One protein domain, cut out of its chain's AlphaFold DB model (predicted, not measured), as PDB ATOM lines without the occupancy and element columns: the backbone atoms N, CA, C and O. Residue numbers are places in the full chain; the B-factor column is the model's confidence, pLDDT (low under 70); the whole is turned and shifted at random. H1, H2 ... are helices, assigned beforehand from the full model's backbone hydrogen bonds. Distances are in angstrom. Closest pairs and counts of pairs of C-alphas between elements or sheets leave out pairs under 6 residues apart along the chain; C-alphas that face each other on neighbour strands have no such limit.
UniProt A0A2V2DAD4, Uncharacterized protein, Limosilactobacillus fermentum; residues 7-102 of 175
ATOM      1  N   ASP A   7      36.151 -44.387  46.541       88.12
ATOM      2  CA  ASP A   7      35.181 -43.447  47.096       88.12
ATOM      3  C   ASP A   7      35.852 -42.316  47.870       88.12
ATOM      4  O   ASP A   7      35.505 -41.150  47.682       88.12
ATOM      5  N   ASP A   8      36.867 -42.636  48.677       85.75
ATOM      6  CA  ASP A   8      37.642 -41.622  49.394       85.75
ATOM      7  C   ASP A   8      38.369 -40.684  48.424       85.75
ATOM      8  O   ASP A   8      38.404 -39.471  48.638       85.75
ATOM      9  N   MET A   9      38.912 -41.234  47.330       87.44
ATOM     10  CA  MET A   9      39.590 -40.457  46.290       87.44
ATOM     11  C   MET A   9      38.615 -39.535  45.549       87.44
ATOM     12  O   MET A   9      38.881 -38.340  45.446       87.44
ATOM     13  N   ILE A  10      37.463 -40.047  45.100       88.94
ATOM     14  CA  ILE A  10      36.417 -39.242  44.442       88.94
ATOM     15  C   ILE A  10      35.969 -38.104  45.361       88.94
ATOM     16  O   ILE A  10      35.897 -36.947  44.941       88.94
ATOM     17  N   LYS A  11      35.699 -38.412  46.636       84.94
ATOM     18  CA  LYS A  11      35.239 -37.424  47.614       84.94
ATOM     19  C   LYS A  11      36.277 -36.328  47.851       84.94
ATOM     20  O   LYS A  11      35.917 -35.152  47.900       84.94
ATOM     21  N   ALA A  12      37.552 -36.698  47.969       81.94
ATOM     22  CA  ALA A  12      38.642 -35.744  48.139       81.94
ATOM     23  C   ALA A  12      38.806 -34.841  46.916       81.94
ATOM     24  O   ALA A  12      38.850 -33.622  47.067       81.94
ATOM     25  N   LEU A  13      38.814 -35.419  45.717       84.69
ATOM     26  CA  LEU A  13      38.955 -34.663  44.478       84.69
ATOM     27  C   LEU A  13      37.798 -33.685  44.275       84.69
ATOM     28  O   LEU A  13      38.049 -32.522  43.989       84.69
ATOM     29  N   ARG A  14      36.545 -34.099  44.513       82.38
ATOM     30  CA  ARG A  14      35.387 -33.191  44.432       82.38
ATOM     31  C   ARG A  14      35.452 -32.050  45.441       82.38
ATOM     32  O   ARG A  14      35.034 -30.943  45.128       82.38
ATOM     33  N   CYS A  15      35.974 -32.308  46.640       79.38
ATOM     34  CA  CYS A  15      36.178 -31.267  47.642       79.38
ATOM     35  C   CYS A  15      37.164 -30.208  47.133       79.38
ATOM     36  O   CYS A  15      36.853 -29.021  47.156       79.38
ATOM     37  N   VAL A  16      38.314 -30.639  46.609       77.31
ATOM     38  CA  VAL A  16      39.363 -29.730  46.124       77.31
ATOM     39  C   VAL A  16      38.963 -29.032  44.817       77.31
ATOM     40  O   VAL A  16      39.254 -27.857  44.646       77.31
ATOM     41  N   ALA A  17      38.248 -29.715  43.921       75.81
ATOM     42  CA  ALA A  17      37.863 -29.194  42.607       75.81
ATOM     43  C   ALA A  17      36.672 -28.223  42.620       75.81
ATOM     44  O   ALA A  17      36.281 -27.711  41.576       75.81
ATOM     45  N   SER A  18      36.035 -28.014  43.771       71.69
ATOM     46  CA  SER A  18      34.769 -27.280  43.882       71.69
ATOM     47  C   SER A  18      34.898 -25.751  43.849       71.69
ATOM     48  O   SER A  18      34.063 -25.059  44.426       71.69
ATOM     49  N   GLN A  19      35.947 -25.239  43.209       67.44
ATOM     50  CA  GLN A  19      36.244 -23.812  43.122       67.44
ATOM     51  C   GLN A  19      35.581 -23.212  41.885       67.44
ATOM     52  O   GLN A  19      35.660 -23.781  40.793       67.44
ATOM     53  N   ASP A  20      34.969 -22.046  42.042       61.72
ATOM     54  CA  ASP A  20      34.485 -21.228  40.935       61.72
ATOM     55  C   ASP A  20      34.545 -19.735  41.287       61.72
ATOM     56  O   ASP A  20      35.065 -19.334  42.327       61.72
ATOM     57  N   THR A  21      34.047 -18.878  40.394       57.12
ATOM     58  CA  THR A  21      34.048 -17.421  40.597       57.12
ATOM     59  C   THR A  21      33.102 -16.947  41.703       57.12
ATOM     60  O   THR A  21      33.168 -15.782  42.088       57.12
ATOM     61  N   GLU A  22      32.186 -17.801  42.166       59.19
ATOM     62  CA  GLU A  22      31.193 -17.495  43.198       59.19
ATOM     63  C   GLU A  22      31.594 -18.045  44.581       59.19
ATOM     64  O   GLU A  22      30.963 -17.671  45.569       59.19
ATOM     65  N   GLY A  23      32.640 -18.878  44.690       61.66
ATOM     66  CA  GLY A  23      33.204 -19.313  45.967       61.66
ATOM     67  C   GLY A  23      34.411 -20.255  45.868       61.66
ATOM     68  O   GLY A  23      34.568 -21.026  44.924       61.66
ATOM     69  N   ASP A  24      35.236 -20.248  46.918       66.69
ATOM     70  CA  ASP A  24      36.504 -20.995  46.977       66.69
ATOM     71  C   ASP A  24      36.320 -22.519  47.143       66.69
ATOM     72  O   ASP A  24      37.281 -23.285  47.033       66.69
ATOM     73  N   CYS A  25      35.095 -22.973  47.446       77.25
ATOM     74  CA  CYS A  25      34.707 -24.382  47.533       77.25
ATOM     75  C   CYS A  25      33.180 -24.582  47.439       77.25
ATOM     76  O   CYS A  25      32.402 -23.642  47.609       77.25
ATOM     77  N   TYR A  26      32.730 -25.839  47.325       80.94
ATOM     78  CA  TYR A  26      31.317 -26.245  47.242       80.94
ATOM     79  C   TYR A  26      30.476 -25.654  48.375       80.94
ATOM     80  O   TYR A  26      29.386 -25.137  48.156       80.94
ATOM     81  N   LYS A  27      30.993 -25.715  49.609       85.31
ATOM     82  CA  LYS A  27      30.313 -25.178  50.792       85.31
ATOM     83  C   LYS A  27      30.120 -23.663  50.666       85.31
ATOM     84  O   LYS A  27      29.064 -23.167  51.044       85.31
ATOM     85  N   ASP A  28      31.114 -22.940  50.162       80.94
ATOM     86  CA  ASP A  28      31.033 -21.488  50.005       80.94
ATOM     87  C   ASP A  28      30.091 -21.110  48.864       80.94
ATOM     88  O   ASP A  28      29.134 -20.380  49.110       80.94
ATOM     89  N   HIS A  29      30.255 -21.707  47.686       82.44
ATOM     90  CA  HIS A  29      29.373 -21.509  46.535       82.44
ATOM     91  C   HIS A  29      27.887 -21.742  46.876       82.44
ATOM     92  O   HIS A  29      27.052 -20.855  46.684       82.44
ATOM     93  N   GLU A  30      27.539 -22.894  47.466       86.62
ATOM     94  CA  GLU A  30      26.146 -23.183  47.836       86.62
ATOM     95  C   GLU A  30      25.623 -22.197  48.891       86.62
ATOM     96  O   GLU A  30      24.501 -21.697  48.806       86.62
ATOM     97  N   ASN A  31      26.442 -21.856  49.887       88.06
ATOM     98  CA  ASN A  31      26.042 -20.889  50.901       88.06
ATOM     99  C   ASN A  31      25.877 -19.463  50.345       88.06
ATOM    100  O   ASN A  31      25.045 -18.719  50.868       88.06
ATOM    101  N   PHE A  32      26.659 -19.064  49.337       86.50
ATOM    102  CA  PHE A  32      26.553 -17.755  48.695       86.50
ATOM    103  C   PHE A  32      25.296 -17.652  47.831       86.50
ATOM    104  O   PHE A  32      24.568 -16.662  47.939       86.50
ATOM    105  N   LYS A  33      24.961 -18.700  47.069       87.69
ATOM    106  CA  LYS A  33      23.703 -18.771  46.304       87.69
ATOM    107  C   LYS A  33      22.469 -18.561  47.173       87.69
ATOM    108  O   LYS A  33      21.531 -17.869  46.780       87.69
ATOM    109  N   HIS A  34      22.496 -19.112  48.381       88.50
ATOM    110  CA  HIS A  34      21.396 -19.041  49.337       88.50
ATOM    111  C   HIS A  34      21.578 -17.957  50.410       88.50
ATOM    112  O   HIS A  34      20.886 -17.970  51.423       88.50
ATOM    113  N   MET A  35      22.460 -16.971  50.201       85.44
ATOM    114  CA  MET A  35      22.777 -15.952  51.214       85.44
ATOM    115  C   MET A  35      21.554 -15.148  51.695       85.44
ATOM    116  O   MET A  35      21.533 -14.670  52.828       85.44
ATOM    117  N   LYS A  36      20.535 -14.993  50.841       86.81
ATOM    118  CA  LYS A  36      19.287 -14.272  51.152       86.81
ATOM    119  C   LYS A  36      18.138 -15.186  51.591       86.81
ATOM    120  O   LYS A  36      17.064 -14.676  51.895       86.81
ATOM    121  N   ASP A  37      18.342 -16.501  51.595       89.31
ATOM    122  CA  ASP A  37      17.343 -17.476  52.022       89.31
ATOM    123  C   ASP A  37      17.513 -17.756  53.520       89.31
ATOM    124  O   ASP A  37      18.427 -18.446  53.973       89.31
ATOM    125  N   ASP A  38      16.614 -17.190  54.313       84.44
ATOM    126  CA  ASP A  38      16.587 -17.327  55.761       84.44
ATOM    127  C   ASP A  38      16.145 -18.722  56.225       84.44
ATOM    128  O   ASP A  38      16.391 -19.076  57.379       84.44
ATOM    129  N   LYS A  39      15.556 -19.546  55.357       88.12
ATOM    130  CA  LYS A  39      15.177 -20.934  55.666       88.12
ATOM    131  C   LYS A  39      16.262 -21.933  55.285       88.12
ATOM    132  O   LYS A  39      16.233 -23.070  55.763       88.12
ATOM    133  N   TYR A  40      17.217 -21.521  54.457       89.81
ATOM    134  CA  TYR A  40      18.323 -22.365  54.044       89.81
ATOM    135  C   TYR A  40      19.225 -22.731  55.230       89.81
ATOM    136  O   TYR A  40      19.728 -21.875  55.966       89.81
ATOM    137  N   LYS A  41      19.452 -24.036  55.413       91.12
ATOM    138  CA  LYS A  41      20.424 -24.549  56.382       91.12
ATOM    139  C   LYS A  41      21.808 -24.497  55.751       91.12
ATOM    140  O   LYS A  41      22.077 -25.241  54.811       91.12
ATOM    141  N   ARG A  42      22.684 -23.640  56.280       90.50
ATOM    142  CA  ARG A  42      24.039 -23.480  55.740       90.50
ATOM    143  C   ARG A  42      24.820 -24.788  55.794       90.50
ATOM    144  O   ARG A  42      24.679 -25.582  56.726       90.50
ATOM    145  N   ILE A  43      25.675 -24.977  54.800       90.62
ATOM    146  CA  ILE A  43      26.602 -26.098  54.722       90.62
ATOM    147  C   ILE A  43      27.854 -25.763  55.537       90.62
ATOM    148  O   ILE A  43      28.373 -24.647  55.456       90.62
ATOM    149  N   VAL A  44      28.362 -26.732  56.302       88.12
ATOM    150  CA  VAL A  44      29.608 -26.625  57.077       88.12
ATOM    151  C   VAL A  44      30.561 -27.783  56.779       88.12
ATOM    152  O   VAL A  44      30.143 -28.892  56.448       88.12
ATOM    153  N   CYS A  45      31.864 -27.546  56.920       83.81
ATOM    154  CA  CYS A  45      32.885 -28.588  56.793       83.81
ATOM    155  C   CYS A  45      32.931 -29.456  58.060       83.81
ATOM    156  O   CYS A  45      33.793 -29.271  58.913       83.81
ATOM    157  N   GLY A  46      32.003 -30.403  58.175       80.75
ATOM    158  CA  GLY A  46      31.965 -31.366  59.271       80.75
ATOM    159  C   GLY A  46      31.027 -32.537  58.992       80.75
ATOM    160  O   GLY A  46      30.241 -32.510  58.045       80.75
ATOM    161  N   THR A  47      31.119 -33.567  59.830       80.69
ATOM    162  CA  THR A  47      30.250 -34.751  59.824       80.69
ATOM    163  C   THR A  47      29.654 -34.977  61.211       80.69
ATOM    164  O   THR A  47      30.279 -34.648  62.218       80.69
ATOM    165  N   GLY A  48      28.451 -35.553  61.266       82.94
ATOM    166  CA  GLY A  48      27.759 -35.895  62.511       82.94
ATOM    167  C   GLY A  48      26.379 -35.251  62.644       82.94
ATOM    168  O   GLY A  48      25.922 -34.522  61.763       82.94
ATOM    169  N   GLU A  49      25.716 -35.551  63.757       80.44
ATOM    170  CA  GLU A  49      24.428 -34.970  64.135       80.44
ATOM    171  C   GLU A  49      24.640 -33.647  64.889       80.44
ATOM    172  O   GLU A  49      25.646 -33.470  65.576       80.44
ATOM    173  N   ASN A  50      23.683 -32.719  64.792       87.56
ATOM    174  CA  ASN A  50      23.707 -31.412  65.473       87.56
ATOM    175  C   ASN A  50      24.805 -30.442  65.005       87.56
ATOM    176  O   ASN A  50      25.325 -29.653  65.796       87.56
ATOM    177  N   LEU A  51      25.142 -30.459  63.715       90.75
ATOM    178  CA  LEU A  51      26.017 -29.445  63.131       90.75
ATOM    179  C   LEU A  51      25.394 -28.050  63.275       90.75
ATOM    180  O   LEU A  51      24.192 -27.870  63.069       90.75
ATOM    181  N   LYS A  52      26.226 -27.063  63.617       90.25
ATOM    182  CA  LYS A  52      25.825 -25.663  63.781       90.25
ATOM    183  C   LYS A  52      26.630 -24.760  62.860       90.25
ATOM    184  O   LYS A  52      27.834 -24.948  62.695       90.25
ATOM    185  N   ASP A  53      25.964 -23.768  62.285       87.31
ATOM    186  CA  ASP A  53      26.620 -22.682  61.563       87.31
ATOM    187  C   ASP A  53      27.291 -21.744  62.569       87.31
ATOM    188  O   ASP A  53      26.627 -21.192  63.445       87.31
ATOM    189  N   TRP A  54      28.602 -21.547  62.439       80.88
ATOM    190  CA  TRP A  54      29.377 -20.705  63.354       80.88
ATOM    191  C   TRP A  54      28.952 -19.229  63.312       80.88
ATOM    192  O   TRP A  54      29.147 -18.507  64.285       80.88
ATOM    193  N   ILE A  55      28.346 -18.779  62.206       81.00
ATOM    194  CA  ILE A  55      27.913 -17.386  62.039       81.00
ATOM    195  C   ILE A  55      26.552 -17.146  62.701       81.00
ATOM    196  O   ILE A  55      26.406 -16.221  63.493       81.00
ATOM    197  N   SER A  56      25.543 -17.959  62.372       83.62
ATOM    198  CA  SER A  56      24.169 -17.745  62.849       83.62
ATOM    199  C   SER A  56      23.780 -18.568  64.082       83.62
ATOM    200  O   SER A  56      22.717 -18.333  64.653       83.62
ATOM    201  N   GLY A  57      24.583 -19.559  64.485       86.25
ATOM    202  CA  GLY A  57      24.265 -20.492  65.576       86.25
ATOM    203  C   GLY A  57      23.122 -21.470  65.265       86.25
ATOM    204  O   GLY A  57      22.706 -22.244  66.132       86.25
ATOM    205  N   ARG A  58      22.590 -21.442  64.037       89.31
ATOM    206  CA  ARG A  58      21.480 -22.289  63.582       89.31
ATOM    207  C   ARG A  58      21.961 -23.676  63.179       89.31
ATOM    208  O   ARG A  58      23.153 -23.901  62.987       89.31
ATOM    209  N   ASP A  59      21.013 -24.599  63.041       91.81
ATOM    210  CA  ASP A  59      21.284 -25.933  62.502       91.81
ATOM    211  C   ASP A  59      21.882 -25.843  61.097       91.81
ATOM    212  O   ASP A  59      21.388 -25.105  60.240       91.81
ATOM    213  N   ALA A  60      22.919 -26.637  60.868       92.31
ATOM    214  CA  ALA A  60      23.660 -26.715  59.622       92.31
ATOM    215  C   ALA A  60      23.646 -28.136  59.053       92.31
ATOM    216  O   ALA A  60      23.320 -29.109  59.736       92.31
ATOM    217  N   VAL A  61      24.021 -28.244  57.782       91.50
ATOM    218  CA  VAL A  61      24.187 -29.517  57.079       91.50
ATOM    219  C   VAL A  61      25.672 -29.751  56.817       91.50
ATOM    220  O   VAL A  61      26.418 -28.825  56.510       91.50
ATOM    221  N   GLY A  62      26.126 -30.993  56.959       88.94
ATOM    222  CA  GLY A  62      27.509 -31.354  56.658       88.94
ATOM    223  C   GLY A  62      27.773 -31.309  55.158       88.94
ATOM    224  O   GLY A  62      26.945 -31.752  54.364       88.94
ATOM    225  N   CYS A  63      28.932 -30.791  54.760       86.38
ATOM    226  CA  CYS A  63      29.347 -30.789  53.365       86.38
ATOM    227  C   CYS A  63      29.426 -32.235  52.835       86.38
ATOM    228  O   CYS A  63      30.143 -33.057  53.420       86.38
ATOM    229  N   PRO A  64      28.757 -32.557  51.711       83.56
ATOM    230  CA  PRO A  64      28.770 -33.904  51.141       83.56
ATOM    231  C   PRO A  64      30.178 -34.348  50.725       83.56
ATOM    232  O   PRO A  64      30.472 -35.541  50.726       83.56
ATOM    233  N   TYR A  65      31.076 -33.399  50.446       82.38
ATOM    234  CA  TYR A  65      32.468 -33.649  50.072       82.38
ATOM    235  C   TYR A  65      33.453 -33.488  51.234       82.38
ATOM    236  O   TYR A  65      34.662 -33.556  51.033       82.38
ATOM    237  N   HIS A  66      32.969 -33.309  52.470       80.06
ATOM    238  CA  HIS A  66      33.856 -33.203  53.623       80.06
ATOM    239  C   HIS A  66      34.741 -34.450  53.757       80.06
ATOM    240  O   HIS A  66      34.248 -35.583  53.817       80.06
ATOM    241  N   GLN A  67      36.047 -34.224  53.860       74.44
ATOM    242  CA  GLN A  67      37.045 -35.238  54.158       74.44
ATOM    243  C   GLN A  67      38.043 -34.687  55.182       74.44
ATOM    244  O   GLN A  67      38.252 -33.476  55.263       74.44
ATOM    245  N   LYS A  68      38.625 -35.585  55.983       70.88
ATOM    246  CA  LYS A  68      39.530 -35.248  57.093       70.88
ATOM    247  C   LYS A  68      41.017 -35.424  56.741       70.88
ATOM    248  O   LYS A  68      41.874 -34.966  57.489       70.88
ATOM    249  N   THR A  69      41.324 -36.108  55.640       68.12
ATOM    250  CA  THR A  69      42.640 -36.713  55.370       68.12
ATOM    251  C   THR A  69      43.530 -35.887  54.437       68.12
ATOM    252  O   THR A  69      44.732 -35.813  54.660       68.12
ATOM    253  N   TYR A  70      42.965 -35.258  53.407       61.84
ATOM    254  CA  TYR A  70      43.686 -34.607  52.301       61.84
ATOM    255  C   TYR A  70      43.735 -33.080  52.392       61.84
ATOM    256  O   TYR A  70      44.174 -32.429  51.452       61.84
ATOM    257  N   GLY A  71      43.312 -32.510  53.524       58.88
ATOM    258  CA  GLY A  71      43.253 -31.061  53.730       58.88
ATOM    259  C   GLY A  71      42.040 -30.431  53.045       58.88
ATOM    260  O   GLY A  71      41.624 -30.844  51.967       58.88
ATOM    261  N   THR A  72      41.391 -29.480  53.707       63.44
ATOM    262  CA  THR A  72      40.272 -28.724  53.130       63.44
ATOM    263  C   THR A  72      40.792 -27.599  52.244       63.44
ATOM    264  O   THR A  72      41.805 -27.020  52.605       63.44
ATOM    265  N   CYS A  73      40.058 -27.297  51.168       61.31
ATOM    266  CA  CYS A  73      40.054 -26.065  50.357       61.31
ATOM    267  C   CYS A  73      41.395 -25.301  50.282       61.31
ATOM    268  O   CYS A  73      41.786 -24.634  51.235       61.31
ATOM    269  N   TYR A  74      42.072 -25.378  49.134       58.88
ATOM    270  CA  TYR A  74      43.242 -24.543  48.835       58.88
ATOM    271  C   TYR A  74      42.811 -23.137  48.398       58.88
ATOM    272  O   TYR A  74      41.730 -22.982  47.841       58.88
ATOM    273  N   GLU A  75      43.654 -22.127  48.616       51.91
ATOM    274  CA  GLU A  75      43.333 -20.728  48.285       51.91
ATOM    275  C   GLU A  75      43.598 -20.342  46.812       51.91
ATOM    276  O   GLU A  75      43.298 -19.217  46.436       51.91
ATOM    277  N   ASP A  76      44.049 -21.253  45.937       55.16
ATOM    278  CA  ASP A  76      44.443 -20.896  44.561       55.16
ATOM    279  C   ASP A  76      43.802 -21.794  43.477       55.16
ATOM    280  O   ASP A  76      44.105 -22.983  43.352       55.16
ATOM    281  N   GLY A  77      42.929 -21.169  42.675       55.03
ATOM    282  CA  GLY A  77      41.968 -21.692  41.684       55.03
ATOM    283  C   GLY A  77      42.448 -22.562  40.509       55.03
ATOM    284  O   GLY A  77      41.705 -22.718  39.539       55.03
ATOM    285  N   GLU A  78      43.660 -23.116  40.512       62.03
ATOM    286  CA  GLU A  78      44.253 -23.774  39.325       62.03
ATOM    287  C   GLU A  78      43.969 -25.288  39.215       62.03
ATOM    288  O   GLU A  78      44.668 -26.029  38.520       62.03
ATOM    289  N   LEU A  79      42.931 -25.785  39.893       71.38
ATOM    290  CA  LEU A  79      42.700 -27.224  40.080       71.38
ATOM    291  C   LEU A  79      41.461 -27.783  39.357       71.38
ATOM    292  O   LEU A  79      40.961 -28.849  39.717       71.38
ATOM    293  N   TYR A  80      40.989 -27.111  38.302       71.94
ATOM    294  CA  TYR A  80      39.793 -27.509  37.536       71.94
ATOM    295  C   TYR A  80      39.833 -28.964  37.030       71.94
ATOM    296  O   TYR A  80      38.819 -29.660  37.063       71.94
ATOM    297  N   TRP A  81      41.012 -29.464  36.643       81.31
ATOM    298  CA  TRP A  81      41.212 -30.830  36.146       81.31
ATOM    299  C   TRP A  81      40.931 -31.912  37.203       81.31
ATOM    300  O   TRP A  81      40.664 -33.061  36.853       81.31
ATOM    301  N   LEU A  82      40.952 -31.581  38.503       84.38
ATOM    302  CA  LEU A  82      40.603 -32.533  39.564       84.38
ATOM    303  C   LEU A  82      39.136 -32.968  39.481       84.38
ATOM    304  O   LEU A  82      38.812 -34.084  39.894       84.38
ATOM    305  N   LYS A  83      38.260 -32.117  38.930       81.62
ATOM    306  CA  LYS A  83      36.865 -32.476  38.665       81.62
ATOM    307  C   LYS A  83      36.793 -33.579  37.614       81.62
ATOM    308  O   LYS A  83      36.168 -34.605  37.873       81.62
ATOM    309  N   ASP A  84      37.500 -33.409  36.500       88.56
ATOM    310  CA  ASP A  84      37.553 -34.394  35.415       88.56
ATOM    311  C   ASP A  84      38.104 -35.735  35.925       88.56
ATOM    312  O   ASP A  84      37.571 -36.802  35.621       88.56
ATOM    313  N   VAL A  85      39.132 -35.706  36.783       91.62
ATOM    314  CA  VAL A  85      39.666 -36.927  37.410       91.62
ATOM    315  C   VAL A  85      38.632 -37.592  38.323       91.62
ATOM    316  O   VAL A  85      38.522 -38.818  38.322       91.62
ATOM    317  N   ALA A  86      37.854 -36.823  39.091       90.06
ATOM    318  CA  ALA A  86      36.788 -37.383  39.921       90.06
ATOM    319  C   ALA A  86      35.688 -38.050  39.076       90.06
ATOM    320  O   ALA A  86      35.180 -39.101  39.465       90.06
ATOM    321  N   GLU A  87      35.340 -37.467  37.927       91.69
ATOM    322  CA  GLU A  87      34.383 -38.040  36.971       91.69
ATOM    323  C   GLU A  87      34.916 -39.348  36.361       91.69
ATOM    324  O   GLU A  87      34.225 -40.368  36.390       91.69
ATOM    325  N   LEU A  88      36.186 -39.382  35.941       95.50
ATOM    326  CA  LEU A  88      36.838 -40.601  35.442       95.50
ATOM    327  C   LEU A  88      36.895 -41.723  36.493       95.50
ATOM    328  O   LEU A  88      36.769 -42.906  36.162       95.50
ATOM    329  N   LEU A  89      37.086 -41.383  37.770       95.50
ATOM    330  CA  LEU A  89      37.075 -42.374  38.849       95.50
ATOM    331  C   LEU A  89      35.676 -42.946  39.114       95.50
ATOM    332  O   LEU A  89      35.574 -44.126  39.451       95.50
ATOM    333  N   GLU A  90      34.611 -42.164  38.939       95.06
ATOM    334  CA  GLU A  90      33.232 -42.674  39.017       95.06
ATOM    335  C   GLU A  90      32.936 -43.653  37.878       95.06
ATOM    336  O   GLU A  90      32.388 -44.733  38.114       95.06
ATOM    337  N   GLU A  91      33.372 -43.341  36.655       96.56
ATOM    338  CA  GLU A  91      33.269 -44.282  35.537       96.56
ATOM    339  C   GLU A  91      34.015 -45.583  35.845       96.56
ATOM    340  O   GLU A  91      33.450 -46.672  35.706       96.56
ATOM    341  N   LEU A  92      35.253 -45.485  36.344       95.81
ATOM    342  CA  LEU A  92      36.054 -46.642  36.748       95.81
ATOM    343  C   LEU A  92      35.371 -47.463  37.850       95.81
ATOM    344  O   LEU A  92      35.409 -48.696  37.809       95.81
ATOM    345  N   LYS A  93      34.745 -46.805  38.829       94.88
ATOM    346  CA  LYS A  93      33.952 -47.471  39.867       94.88
ATOM    347  C   LYS A  93      32.789 -48.246  39.243       94.88
ATOM    348  O   LYS A  93      32.577 -49.402  39.610       94.88
ATOM    349  N   SER A  94      32.090 -47.652  38.273       95.25
ATOM    350  CA  SER A  94      30.998 -48.323  37.558       95.25
ATOM    351  C   SER A  94      31.486 -49.568  36.806       95.25
ATOM    352  O   SER A  94      30.895 -50.636  36.955       95.25
ATOM    353  N   TYR A  95      32.619 -49.484  36.095       95.06
ATOM    354  CA  TYR A  95      33.189 -50.619  35.363       95.06
ATOM    355  C   TYR A  95      33.593 -51.763  36.294       95.06
ATOM    356  O   TYR A  95      33.294 -52.918  35.999       95.06
ATOM    357  N   LYS A  96      34.217 -51.455  37.437       93.25
ATOM    358  CA  LYS A  96      34.552 -52.466  38.452       93.25
ATOM    359  C   LYS A  96      33.304 -53.155  38.999       93.25
ATOM    360  O   LYS A  96      33.284 -54.376  39.095       93.25
ATOM    361  N   GLY A  97      32.243 -52.394  39.276       95.00
ATOM    362  CA  GLY A  97      30.966 -52.956  39.716       95.00
ATOM    363  C   GLY A  97      30.307 -53.858  38.666       95.00
ATOM    364  O   GLY A  97      29.722 -54.880  39.024       95.00
ATOM    365  N   LEU A  98      30.416 -53.523  37.375       95.88
ATOM    366  CA  LEU A  98      29.953 -54.386  36.281       95.88
ATOM    367  C   LEU A  98      30.793 -55.670  36.170       95.88
ATOM    368  O   LEU A  98      30.242 -56.738  35.908       95.88
ATOM    369  N   GLU A  99      32.110 -55.584  36.382       92.94
ATOM    370  CA  GLU A  99      33.004 -56.749  36.389       92.94
ATOM    371  C   GLU A  99      32.683 -57.703  37.550       92.94
ATOM    372  O   GLU A  99      32.532 -58.903  37.326       92.94
ATOM    373  N   GLU A 100      32.495 -57.182  38.767       93.00
ATOM    374  CA  GLU A 100      32.137 -57.967  39.962       93.00
ATOM    375  C   GLU A 100      30.779 -58.674  39.828       93.00
ATOM    376  O   GLU A 100      30.612 -59.796  40.303       93.00
ATOM    377  N   GLN A 101      29.821 -58.052  39.133       94.75
ATOM    378  CA  GLN A 101      28.518 -58.651  38.819       94.75
ATOM    379  C   GLN A 101      28.574 -59.680  37.677       94.75
ATOM    380  O   GLN A 101      27.558 -60.299  37.364       94.75
ATOM    381  N   GLY A 102      29.729 -59.860  37.027       88.56
ATOM    382  CA  GLY A 102      29.867 -60.747  35.871       88.56
ATOM    383  C   GLY A 102      29.171 -60.229  34.606       88.56
ATOM    384  O   GLY A 102      28.847 -61.018  33.721       88.56
TER     385      GLY A 102
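This is residues 7 to 102 of the 175 residues of an uncharacterized protein of Limosilactobacillus fermentum (UniProt A0A2V2DAD4). With little regular structure, the domain is a loose, loop-rich head, with short helix H2 at its edge, joined to a pair of helices side by side, H1 and the longer H3. Residues 94 to 102, the end of H3 and two more, stick out as an arm. The printed part has 96 residues with three named helices, H1, H2, H3 in that order, and no named strand; under half of the residues are in them, and the class is all helix. It is loose, radius of gyration of the C-alphas 15.5 A, spanning 50 by 32 by 24 A.

H1, residues 7 to 16, begins at C-alpha 7 (35.181, -43.447, 47.096). H2 is residues 26 to 33. H3, residues 81 to 100, is 28.9 A long and ends at C-alpha 100 (32.137, -57.967, 39.962).

H1 touches H3, with residues 82 to 90 of H3 alone; the closest C-alphas, of Ile 10 and Ala 86, are 4.9 A apart. They run opposite ways at a shallow tilt of 14 degrees. H1 and H2 are close but not clearly touching, C-alphas 15 and 26 being closest at 7.0 A. H2 and H3 are apart. In H1, H2 and H3 every O i to N i+4 pair is within hydrogen-bond range.

The printed part has no cut. The link from H2 to H3 is long, 47 residues; within it residues 43 to 44 pair, parallel, with 61 to 62. Residues 19 to 24 and 69 to 78 have pLDDT under 70.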